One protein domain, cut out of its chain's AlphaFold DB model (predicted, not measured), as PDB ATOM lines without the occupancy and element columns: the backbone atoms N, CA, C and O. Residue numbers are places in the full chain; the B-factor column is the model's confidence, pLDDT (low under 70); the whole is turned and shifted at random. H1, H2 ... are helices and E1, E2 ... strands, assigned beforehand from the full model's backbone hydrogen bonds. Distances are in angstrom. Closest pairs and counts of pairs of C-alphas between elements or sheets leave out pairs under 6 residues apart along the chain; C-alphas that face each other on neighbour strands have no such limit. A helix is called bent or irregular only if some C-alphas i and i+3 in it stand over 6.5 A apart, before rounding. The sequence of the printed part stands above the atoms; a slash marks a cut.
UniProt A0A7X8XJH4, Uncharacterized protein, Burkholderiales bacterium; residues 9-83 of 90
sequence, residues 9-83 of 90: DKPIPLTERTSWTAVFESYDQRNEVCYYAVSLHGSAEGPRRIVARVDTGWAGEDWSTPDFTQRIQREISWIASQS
ATOM      1  N   ASP A   9      49.007  18.240  -0.631       95.75
ATOM      2  CA  ASP A   9      49.667  17.103  -1.285       95.75
ATOM      3  C   ASP A   9      48.702  16.290  -2.181       95.75
ATOM      4  O   ASP A   9      49.141  15.476  -2.991       95.75
ATOM      5  N   LYS A  10      47.381  16.510  -2.063       96.62
ATOM      6  CA  LYS A  10      46.357  15.897  -2.928       96.62
ATOM      7  C   LYS A  10      45.917  16.869  -4.029       96.62
ATOM      8  O   LYS A  10      45.746  18.046  -3.718       96.62
ATOM      9  N   PRO A  11      45.685  16.401  -5.272       96.00
ATOM     10  CA  PRO A  11      45.233  17.263  -6.359       96.00
ATOM     11  C   PRO A  11      43.922  17.984  -6.033       96.00
ATOM     12  O   PRO A  11      42.905  17.348  -5.751       96.00
ATOM     13  N   ILE A  12      43.950  19.312  -6.107       97.31
ATOM     14  CA  ILE A  12      42.790  20.190  -5.964       97.31
ATOM     15  C   ILE A  12      42.354  20.640  -7.365       97.31
ATOM     16  O   ILE A  12      43.180  21.177  -8.107       97.31
ATOM     17  N   PRO A  13      41.088  20.420  -7.764       95.56
ATOM     18  CA  PRO A  13      40.612  20.780  -9.100       95.56
ATOM     19  C   PRO A  13      40.664  22.292  -9.379       95.56
ATOM     20  O   PRO A  13      40.289  23.095  -8.528       95.56
ATOM     21  N   LEU A  14      41.067  22.668 -10.599       92.38
ATOM     22  CA  LEU A  14      40.861  24.009 -11.184       92.38
ATOM     23  C   LEU A  14      39.764  23.979 -12.247       92.38
ATOM     24  O   LEU A  14      38.932  24.876 -12.325       92.38
ATOM     25  N   THR A  15      39.777  22.934 -13.075       89.75
ATOM     26  CA  THR A  15      38.773  22.643 -14.103       89.75
ATOM     27  C   THR A  15      38.514  21.137 -14.124       89.75
ATOM     28  O   THR A  15      39.133  20.387 -13.373       89.75
ATOM     29  N   GLU A  16      37.665  20.657 -15.032       88.50
ATOM     30  CA  GLU A  16      37.434  19.215 -15.224       88.50
ATOM     31  C   GLU A  16      38.698  18.422 -15.601       88.50
ATOM     32  O   GLU A  16      38.738  17.207 -15.431       88.50
ATOM     33  N   ARG A  17      39.725  19.088 -16.147       89.50
ATOM     34  CA  ARG A  17      40.942  18.436 -16.667       89.50
ATOM     35  C   ARG A  17      42.230  18.899 -16.006       89.50
ATOM     36  O   ARG A  17      43.275  18.310 -16.260       89.50
ATOM     37  N   THR A  18      42.174  19.951 -15.193       92.25
ATOM     38  CA  THR A  18      43.364  20.540 -14.571       92.25
ATOM     39  C   THR A  18      43.211  20.594 -13.064       92.25
ATOM     40  O   THR A  18      42.119  20.817 -12.537       92.25
ATOM     41  N   SER A  19      44.316  20.374 -12.367       95.81
ATOM     42  CA  SER A  19      44.374  20.400 -10.908       95.81
ATOM     43  C   SER A  19      45.733  20.897 -10.441       95.81
ATOM     44  O   SER A  19      46.664  21.021 -11.239       95.81
ATOM     45  N   TRP A  20      45.856  21.182  -9.150       96.94
ATOM     46  CA  TRP A  20      47.113  21.598  -8.550       96.94
ATOM     47  C   TRP A  20      47.389  20.890  -7.228       96.94
ATOM     48  O   TRP A  20      46.481  20.480  -6.513       96.94
ATOM     49  N   THR A  21      48.669  20.765  -6.902       97.88
ATOM     50  CA  THR A  21      49.168  20.439  -5.558       97.88
ATOM     51  C   THR A  21      50.130  21.534  -5.137       97.88
ATOM     52  O   THR A  21      50.797  22.111  -5.999       97.88
ATOM     53  N   ALA A  22      50.249  21.821  -3.844       98.06
ATOM     54  CA  ALA A  22      51.213  22.813  -3.382       98.06
ATOM     55  C   ALA A  22      51.887  22.440  -2.068       98.06
ATOM     56  O   ALA A  22      51.268  21.902  -1.148       98.06
ATOM     57  N   VAL A  23      53.165  22.794  -1.989       97.56
ATOM     58  CA  VAL A  23      53.992  22.653  -0.795       97.56
ATOM     59  C   VAL A  23      54.519  24.020  -0.388       97.56
ATOM     60  O   VAL A  23      54.842  24.850  -1.239       97.56
ATOM     61  N   PHE A  24      54.562  24.263   0.918       97.50
ATOM     62  CA  PHE A  24      55.147  25.476   1.471       97.50
ATOM     63  C   PHE A  24      56.653  25.515   1.180       97.50
ATOM     64  O   PHE A  24      57.341  24.513   1.377       97.50
ATOM     65  N   GLU A  25      57.147  26.666   0.727       96.69
ATOM     66  CA  GLU A  25      58.565  26.895   0.432       96.69
ATOM     67  C   GLU A  25      59.204  27.818   1.474       96.69
ATOM     68  O   GLU A  25      60.205  27.463   2.089       96.69
ATOM     69  N   SER A  26      58.642  29.014   1.678       96.94
ATOM     70  CA  SER A  26      59.205  30.007   2.600       96.94
ATOM     71  C   SER A  26      58.178  31.048   3.042       96.94
ATOM     72  O   SER A  26      57.105  31.185   2.453       96.94
ATOM     73  N   TYR A  27      58.517  31.789   4.096       96.06
ATOM     74  CA  TYR A  27      57.716  32.883   4.627       96.06
ATOM     75  C   TYR A  27      58.602  34.108   4.859       96.06
ATOM     76  O   TYR A  27      59.610  34.031   5.562       96.06
ATOM     77  N   ASP A  28      58.219  35.226   4.256       95.62
ATOM     78  CA  ASP A  28      58.780  36.543   4.511       95.62
ATOM     79  C   ASP A  28      57.966  37.216   5.618       95.62
ATOM     80  O   ASP A  28      56.905  37.792   5.376       95.62
ATOM     81  N   GLN A  29      58.490  37.141   6.840       92.12
ATOM     82  CA  GLN A  29      57.856  37.716   8.023       92.12
ATOM     83  C   GLN A  29      57.763  39.242   7.972       92.12
ATOM     84  O   GLN A  29      56.843  39.816   8.542       92.12
ATOM     85  N   ARG A  30      58.699  39.919   7.299       93.25
ATOM     86  CA  ARG A  30      58.709  41.384   7.264       93.25
ATOM     87  C   ARG A  30      57.566  41.927   6.415       93.25
ATOM     88  O   ARG A  30      57.044  42.993   6.725       93.25
ATOM     89  N   ASN A  31      57.230  41.221   5.340       94.94
ATOM     90  CA  ASN A  31      56.173  41.612   4.411       94.94
ATOM     91  C   ASN A  31      54.882  40.807   4.596       94.94
ATOM     92  O   ASN A  31      53.939  41.022   3.847       94.94
ATOM     93  N   GLU A  32      54.855  39.872   5.547       94.38
ATOM     94  CA  GLU A  32      53.735  38.961   5.795       94.38
ATOM     95  C   GLU A  32      53.313  38.186   4.538       94.38
ATOM     96  O   GLU A  32      52.133  38.054   4.220       94.38
ATOM     97  N   VAL A  33      54.291  37.639   3.814       96.25
ATOM     98  CA  VAL A  33      54.060  36.902   2.566       96.25
ATOM     99  C   VAL A  33      54.561  35.476   2.691       96.25
ATOM    100  O   VAL A  33      55.727  35.248   3.003       96.25
ATOM    101  N   CYS A  34      53.719  34.502   2.357       96.56
ATOM    102  CA  CYS A  34      54.143  33.113   2.202       96.56
ATOM    103  C   CYS A  34      54.274  32.722   0.728       96.56
ATOM    104  O   CYS A  34      53.556  33.208  -0.150       96.56
ATOM    105  N   TYR A  35      55.221  31.826   0.469       98.06
ATOM    106  CA  TYR A  35      55.542  31.323  -0.854       98.06
ATOM    107  C   TYR A  35      55.275  29.827  -0.913       98.06
ATOM    108  O   TYR A  35      55.747  29.055  -0.075       98.06
ATOM    109  N   TYR A  36      54.535  29.428  -1.938       98.50
ATOM    110  CA  TYR A  36      54.163  28.050  -2.205       98.50
ATOM    111  C   TYR A  36      54.687  27.610  -3.560       98.50
ATOM    112  O   TYR A  36      54.468  28.279  -4.568       98.50
ATOM    113  N   ALA A  37      55.317  26.445  -3.606       97.81
ATOM    114  CA  ALA A  37      55.591  25.761  -4.853       97.81
ATOM    115  C   ALA A  37      54.344  25.006  -5.300       97.81
ATOM    116  O   ALA A  37      53.941  24.029  -4.669       97.81
ATOM    117  N   VAL A  38      53.761  25.439  -6.412       97.69
ATOM    118  CA  VAL A  38      52.533  24.871  -6.965       97.69
ATOM    119  C   VAL A  38      52.883  24.041  -8.188       97.69
ATOM    120  O   VAL A  38      53.494  24.545  -9.129       97.69
ATOM    121  N   SER A  39      52.494  22.770  -8.180       96.25
ATOM    122  CA  SER A  39      52.562  21.899  -9.355       96.25
ATOM    123  C   SER A  39      51.198  21.876 -10.029       96.25
ATOM    124  O   SER A  39      50.208  21.532  -9.386       96.25
ATOM    125  N   LEU A  40      51.156  22.259 -11.299       95.06
ATOM    126  CA  LEU A  40      49.982  22.226 -12.160       95.06
ATOM    127  C   LEU A  40      49.973  20.913 -12.940       95.06
ATOM    128  O   LEU A  40      50.956  20.554 -13.594       95.06
ATOM    129  N   HIS A  41      48.842  20.220 -12.881       92.56
ATOM    130  CA  HIS A  41      48.627  18.918 -13.498       92.56
ATOM    131  C   HIS A  41      47.577  19.026 -14.604       92.56
ATOM    132  O   HIS A  41      46.598  19.764 -14.469       92.56
ATOM    133  N   GLY A  42      47.748  18.246 -15.674       85.56
ATOM    134  CA  GLY A  42      46.769  18.149 -16.765       85.56
ATOM    135  C   GLY A  42      46.858  19.245 -17.834       85.56
ATOM    136  O   GLY A  42      45.971  19.335 -18.681       85.56
ATOM    137  N   SER A  43      47.911  20.070 -17.836       72.94
ATOM    138  CA  SER A  43      48.236  20.943 -18.972       72.94
ATOM    139  C   SER A  43      48.728  20.128 -20.170       72.94
ATOM    140  O   SER A  43      49.482  19.168 -20.015       72.94
ATOM    141  N   ALA A  44      48.336  20.545 -21.380       73.56
ATOM    142  CA  ALA A  44      48.773  19.922 -22.633       73.56
ATOM    143  C   ALA A  44      50.304  19.958 -22.816       73.56
ATOM    144  O   ALA A  44      50.872  19.080 -23.455       73.56
ATOM    145  N   GLU A  45      50.964  20.942 -22.205       71.88
ATOM    146  CA  GLU A  45      52.418  21.137 -22.234       71.88
ATOM    147  C   GLU A  45      53.177  20.264 -21.212       71.88
ATOM    148  O   GLU A  45      54.396  20.357 -21.101       71.88
ATOM    149  N   GLY A  46      52.476  19.404 -20.463       75.19
ATOM    150  CA  GLY A  46      53.060  18.596 -19.392       75.19
ATOM    151  C   GLY A  46      53.073  19.307 -18.032       75.19
ATOM    152  O   GLY A  46      52.535  20.409 -17.904       75.19
ATOM    153  N   PRO A  47      53.622  18.666 -16.982       75.75
ATOM    154  CA  PRO A  47      53.603  19.197 -15.621       75.75
ATOM    155  C   PRO A  47      54.394  20.504 -15.524       75.75
ATOM    156  O   PRO A  47      55.563  20.570 -15.904       75.75
ATOM    157  N   ARG A  48      53.761  21.540 -14.969       89.75
ATOM    158  CA  ARG A  48      54.357  22.875 -14.809       89.75
ATOM    159  C   ARG A  48      54.444  23.239 -13.336       89.75
ATOM    160  O   ARG A  48      53.520  22.965 -12.578       89.75
ATOM    161  N   ARG A  49      55.533  23.895 -12.929       93.62
ATOM    162  CA  ARG A  49      55.684  24.440 -11.573       93.62
ATOM    163  C   ARG A  49      55.670  25.961 -11.612       93.62
ATOM    164  O   ARG A  49      56.341  26.564 -12.446       93.62
ATOM    165  N   ILE A  50      54.911  26.562 -10.707       95.38
ATOM    166  CA  ILE A  50      54.895  28.006 -10.460       95.38
ATOM    167  C   ILE A  50      55.135  28.265  -8.972       95.38
ATOM    168  O   ILE A  50      55.001  27.360  -8.144       95.38
ATOM    169  N   VAL A  51      55.465  29.508  -8.634       97.38
ATOM    170  CA  VAL A  51      55.508  29.969  -7.244       97.38
ATOM    171  C   VAL A  51      54.289  30.845  -6.993       97.38
ATOM    172  O   VAL A  51      54.119  31.870  -7.650       97.38
ATOM    173  N   ALA A  52      53.446  30.446  -6.046       97.88
ATOM    174  CA  ALA A  52      52.360  31.276  -5.550       97.88
ATOM    175  C   ALA A  52      52.870  32.146  -4.402       97.88
ATOM    176  O   ALA A  52      53.388  31.638  -3.407       97.88
ATOM    177  N   ARG A  53      52.717  33.460  -4.561       97.69
ATOM    178  CA  ARG A  53      52.965  34.467  -3.531       97.69
ATOM    179  C   ARG A  53      51.627  34.814  -2.886       97.69
ATOM    180  O   ARG A  53      50.778  35.387  -3.562       97.69
ATOM    181  N   VAL A  54      51.448  34.484  -1.612       97.38
ATOM    182  CA  VAL A  54      50.192  34.710  -0.889       97.38
ATOM    183  C   VAL A  54      50.438  35.668   0.268       97.38
ATOM    184  O   VAL A  54      51.244  35.392   1.157       97.38
ATOM    185  N   ASP A  55      49.748  36.806   0.234       95.06
ATOM    186  CA  ASP A  55      49.705  37.762   1.339       95.06
ATOM    187  C   ASP A  55      48.984  37.139   2.541       95.06
ATOM    188  O   ASP A  55      47.982  36.440   2.367       95.06
ATOM    189  N   THR A  56      49.503  37.361   3.747       94.31
ATOM    190  CA  THR A  56      48.974  36.819   5.009       94.31
ATOM    191  C   THR A  56      48.654  37.895   6.043       94.31
ATOM    192  O   THR A  56      48.213  37.548   7.136       94.31
ATOM    193  N   GLY A  57      48.761  39.186   5.701       90.44
ATOM    194  CA  GLY A  57      48.477  40.290   6.633       90.44
ATOM    195  C   GLY A  57      47.018  40.330   7.108       90.44
ATOM    196  O   GLY A  57      46.675  40.953   8.109       90.44
ATOM    197  N   TRP A  58      46.126  39.605   6.430       90.25
ATOM    198  CA  TRP A  58      44.738  39.415   6.849       90.25
ATOM    199  C   TRP A  58      44.547  38.425   8.005       90.25
ATOM    200  O   TRP A  58      43.445  38.362   8.551       90.25
ATOM    201  N   ALA A  59      45.547  37.606   8.333       88.38
ATOM    202  CA  ALA A  59      45.400  36.498   9.277       88.38
ATOM    203  C   ALA A  59      45.504  36.921  10.750       88.38
ATOM    204  O   ALA A  59      45.123  36.152  11.632       88.38
ATOM    205  N   GLY A  60      46.005  38.130  11.028       86.69
ATOM    206  CA  GLY A  60      46.301  38.560  12.392       86.69
ATOM    207  C   GLY A  60      47.318  37.628  13.056       86.69
ATOM    208  O   GLY A  60      48.282  37.205  12.421       86.69
ATOM    209  N   GLU A  61      47.096  37.289  14.325       85.75
ATOM    210  CA  GLU A  61      48.049  36.504  15.126       85.75
ATOM    211  C   GLU A  61      47.760  34.989  15.145       85.75
ATOM    212  O   GLU A  61      48.632  34.214  15.539       85.75
ATOM    213  N   ASP A  62      46.567  34.541  14.721       85.44
ATOM    214  CA  ASP A  62      46.180  33.123  14.766       85.44
ATOM    215  C   ASP A  62      46.068  32.491  13.374       85.44
ATOM    216  O   ASP A  62      45.054  32.570  12.679       85.44
ATOM    217  N   TRP A  63      47.136  31.799  12.985       89.25
ATOM    218  CA  TRP A  63      47.228  31.110  11.697       89.25
ATOM    219  C   TRP A  63      46.803  29.641  11.785       89.25
ATOM    220  O   TRP A  63      46.768  28.941  10.776       89.25
ATOM    221  N   SER A  64      46.470  29.149  12.982       87.81
ATOM    222  CA  SER A  64      46.128  27.741  13.211       87.81
ATOM    223  C   SER A  64      44.684  27.391  12.840       87.81
ATOM    224  O   SER A  64      44.280  26.228  12.910       87.81
ATOM    225  N   THR A  65      43.904  28.386  12.419       89.56
ATOM    226  CA  THR A  65      42.482  28.225  12.135       89.56
ATOM    227  C   THR A  65      42.225  27.484  10.813       89.56
ATOM    228  O   THR A  65      42.978  27.613   9.839       89.56
ATOM    229  N   PRO A  66      41.112  26.734  10.711       91.31
ATOM    230  CA  PRO A  66      40.663  26.178   9.436       91.31
ATOM    231  C   PRO A  66      40.430  27.251   8.364       91.31
ATOM    232  O   PRO A  66      40.648  26.994   7.178       91.31
ATOM    233  N   ASP A  67      40.011  28.451   8.767       92.25
ATOM    234  CA  ASP A  67      39.777  29.581   7.864       92.25
ATOM    235  C   ASP A  67      41.074  30.074   7.229       92.25
ATOM    236  O   ASP A  67      41.092  30.396   6.036       92.25
ATOM    237  N   PHE A  68      42.177  30.050   7.988       94.00
ATOM    238  CA  PHE A  68      43.493  30.359   7.451       94.00
ATOM    239  C   PHE A  68      43.842  29.415   6.297       94.00
ATOM    240  O   PHE A  68      44.119  29.849   5.177       94.00
ATOM    241  N   THR A  69      43.728  28.108   6.544       95.88
ATOM    242  CA  THR A  69      44.011  27.069   5.542       95.88
ATOM    243  C   THR A  69      43.128  27.214   4.301       95.88
ATOM    244  O   THR A  69      43.632  27.173   3.177       95.88
ATOM    245  N   GLN A  70      41.823  27.430   4.487       95.81
ATOM    246  CA  GLN A  70      40.877  27.608   3.382       95.81
ATOM    247  C   GLN A  70      41.197  28.843   2.537       95.81
ATOM    248  O   GLN A  70      41.086  28.806   1.310       95.81
ATOM    249  N   ARG A  71      41.615  29.944   3.168       96.38
ATOM    250  CA  ARG A  71      41.977  31.154   2.434       96.38
ATOM    251  C   ARG A  71      43.278  30.977   1.661       96.38
ATOM    252  O   ARG A  71      43.277  31.303   0.480       96.38
ATOM    253  N   ILE A  72      44.314  30.377   2.250       97.56
ATOM    254  CA  ILE A  72      45.537  30.014   1.514       97.56
ATOM    255  C   ILE A  72      45.197  29.138   0.299       97.56
ATOM    256  O   ILE A  72      45.639  29.427  -0.812       97.56
ATOM    257  N   GLN A  73      44.356  28.113   0.478       97.94
ATOM    258  CA  GLN A  73      43.931  27.238  -0.619       97.94
ATOM    259  C   GLN A  73      43.263  28.017  -1.763       97.94
ATOM    260  O   GLN A  73      43.530  27.758  -2.941       97.94
ATOM    261  N   ARG A  74      42.387  28.970  -1.429       97.50
ATOM    262  CA  ARG A  74      41.676  29.809  -2.402       97.50
ATOM    263  C   ARG A  74      42.622  30.740  -3.159       97.50
ATOM    264  O   ARG A  74      42.521  30.810  -4.380       97.50
ATOM    265  N   GLU A  75      43.547  31.400  -2.467       97.75
ATOM    266  CA  GLU A  75      44.537  32.285  -3.099       97.75
ATOM    267  C   GLU A  75      45.445  31.505  -4.060       97.75
ATOM    268  O   GLU A  75      45.628  31.902  -5.211       97.75
ATOM    269  N   ILE A  76      45.937  30.332  -3.641       98.06
ATOM    270  CA  ILE A  76      46.729  29.456  -4.514       98.06
ATOM    271  C   ILE A  76      45.909  29.014  -5.730       98.06
ATOM    272  O   ILE A  76      46.423  29.051  -6.846       98.06
ATOM    273  N   SER A  77      44.636  28.644  -5.546       97.56
ATOM    274  CA  SER A  77      43.754  28.256  -6.661       97.56
ATOM    275  C   SER A  77      43.573  29.396  -7.665       97.56
ATOM    276  O   SER A  77      43.636  29.173  -8.873       97.56
ATOM    277  N   TRP A  78      43.393  30.625  -7.177       96.38
ATOM    278  CA  TRP A  78      43.260  31.808  -8.023       96.38
ATOM    279  C   TRP A  78      44.545  32.089  -8.819       96.38
ATOM    280  O   TRP A  78      44.478  32.276 -10.037       96.38
ATOM    281  N   ILE A  79      45.722  32.032  -8.186       96.31
ATOM    282  CA  ILE A  79      47.026  32.196  -8.862       96.31
ATOM    283  C   ILE A  79      47.265  31.077  -9.888       96.31
ATOM    284  O   ILE A  79      47.692  31.328 -11.020       96.31
ATOM    285  N   ALA A  80      46.970  29.832  -9.510       94.75
ATOM    286  CA  ALA A  80      47.115  28.668 -10.372       94.75
ATOM    287  C   ALA A  80      46.224  28.775 -11.619       94.75
ATOM    288  O   ALA A  80      46.686  28.478 -12.720       94.75
ATOM    289  N   SER A  81      44.989  29.267 -11.472       93.06
ATOM    290  CA  SER A  81      44.057  29.449 -12.592       93.06
ATOM    291  C   SER A  81      44.545  30.466 -13.631       93.06
ATOM    292  O   SER A  81      44.419  30.216 -14.824       93.06
ATOM    293  N   GLN A  82      45.187  31.556 -13.197       91.38
ATOM    294  CA  GLN A  82      45.776  32.568 -14.088       91.38
ATOM    295  C   GLN A  82      47.026  32.078 -14.820       91.38
ATOM    296  O   GLN A  82      47.462  32.684 -15.792       91.38
ATOM    297  N   SER A  83      47.632  30.998 -14.328       86.69
ATOM    298  CA  SER A  83      48.827  30.403 -14.923       86.69
ATOM    299  C   SER A  83      48.497  29.332 -15.964       86.69
ATOM    300  O   SER A  83      49.412  28.803 -16.604       86.69
TER     301      SER A  83
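AT A GLANCE: This is residues 9 to 83 of the 90 residues of an uncharacterized protein of Burkholderiales bacterium (UniProt A0A7X8XJH4). A long, strongly twisted sheet of four antiparallel strands has one long helix, H1, packed over one face, and no named helix covers the other face. E2, E3 and E4 make the length of the sheet, the short strand E1 is paired beside residues 19 to 21 of E2, and in the link from E4 to H1 residues 61 to 65 stick out. The printed part has 75 residues, with E1, E2, E3, E4 and H1 in that order along the chain and the sheet in the same order, E1 - E2 - E3 - E4. The class is mixed, helices and strands. The whole is compact, with a radius of gyration of the C-alphas of 12.8 A, yet elongated in outline, spanning 41 by 22 by 19 A.

IN THESE COORDINATES: E1 is residues 9 to 13 and begins at C-alpha 9, (49.667, 17.103, -1.285). E2, residues 19 to 28, is 26.6 A long and bends by 57 degrees at residue 25. E3, residues 33 to 41, is 24.7 A long. E4, residues 48 to 55, is 22.5 A long and ends at C-alpha 55, (49.705, 37.762, 1.339). H1, residues 66 to 82, is 24.9 A long, is not bent, and ends at C-alpha 82, (45.776, 32.568, -14.088).

HOW THE PARTS SIT: The four strands form a meander, each the antiparallel neighbour of the one before, and each successive pair is a hairpin. E1 and E2 run at 123 degrees to each other, with N 12 and O 20 2.8 A apart, within hydrogen-bond range. E2 and E3 stand at 158 degrees, with N 21 and O 39 at 3.0 A and N 35 and O 26 at 2.8 A, both within that range. E3 and E4 stand at 152 degrees, with N 36 and O 52 at 2.9 A, also within range. E1 and E4 are the edge strands and are apart. H1 is on the sheet, two layers with the helix on one face. Its closest C-alphas to E4 are those of Ile 76 and Ala 52, 6.0 A apart. Ala 80 comes closest to both E3 and E2, its C-alpha 7.3 A from those of Leu 40 and Trp 20. In H1 every O i to N i+4 pair is within hydrogen-bond range.

THE WHOLE: The two C-alphas farthest apart are those of Ala 44 and Glu 61, at 41.2 A. Residues 61 to 66, of which 66 belongs to H1, stand free. The links from E1 to E2 and from E2 to E3 are tight, those from E3 to E4 and from E4 to H1 are short, and no link is long. The printed part has no cut. The mean pLDDT of the printed part is 92.8, and no printed residue is under 70.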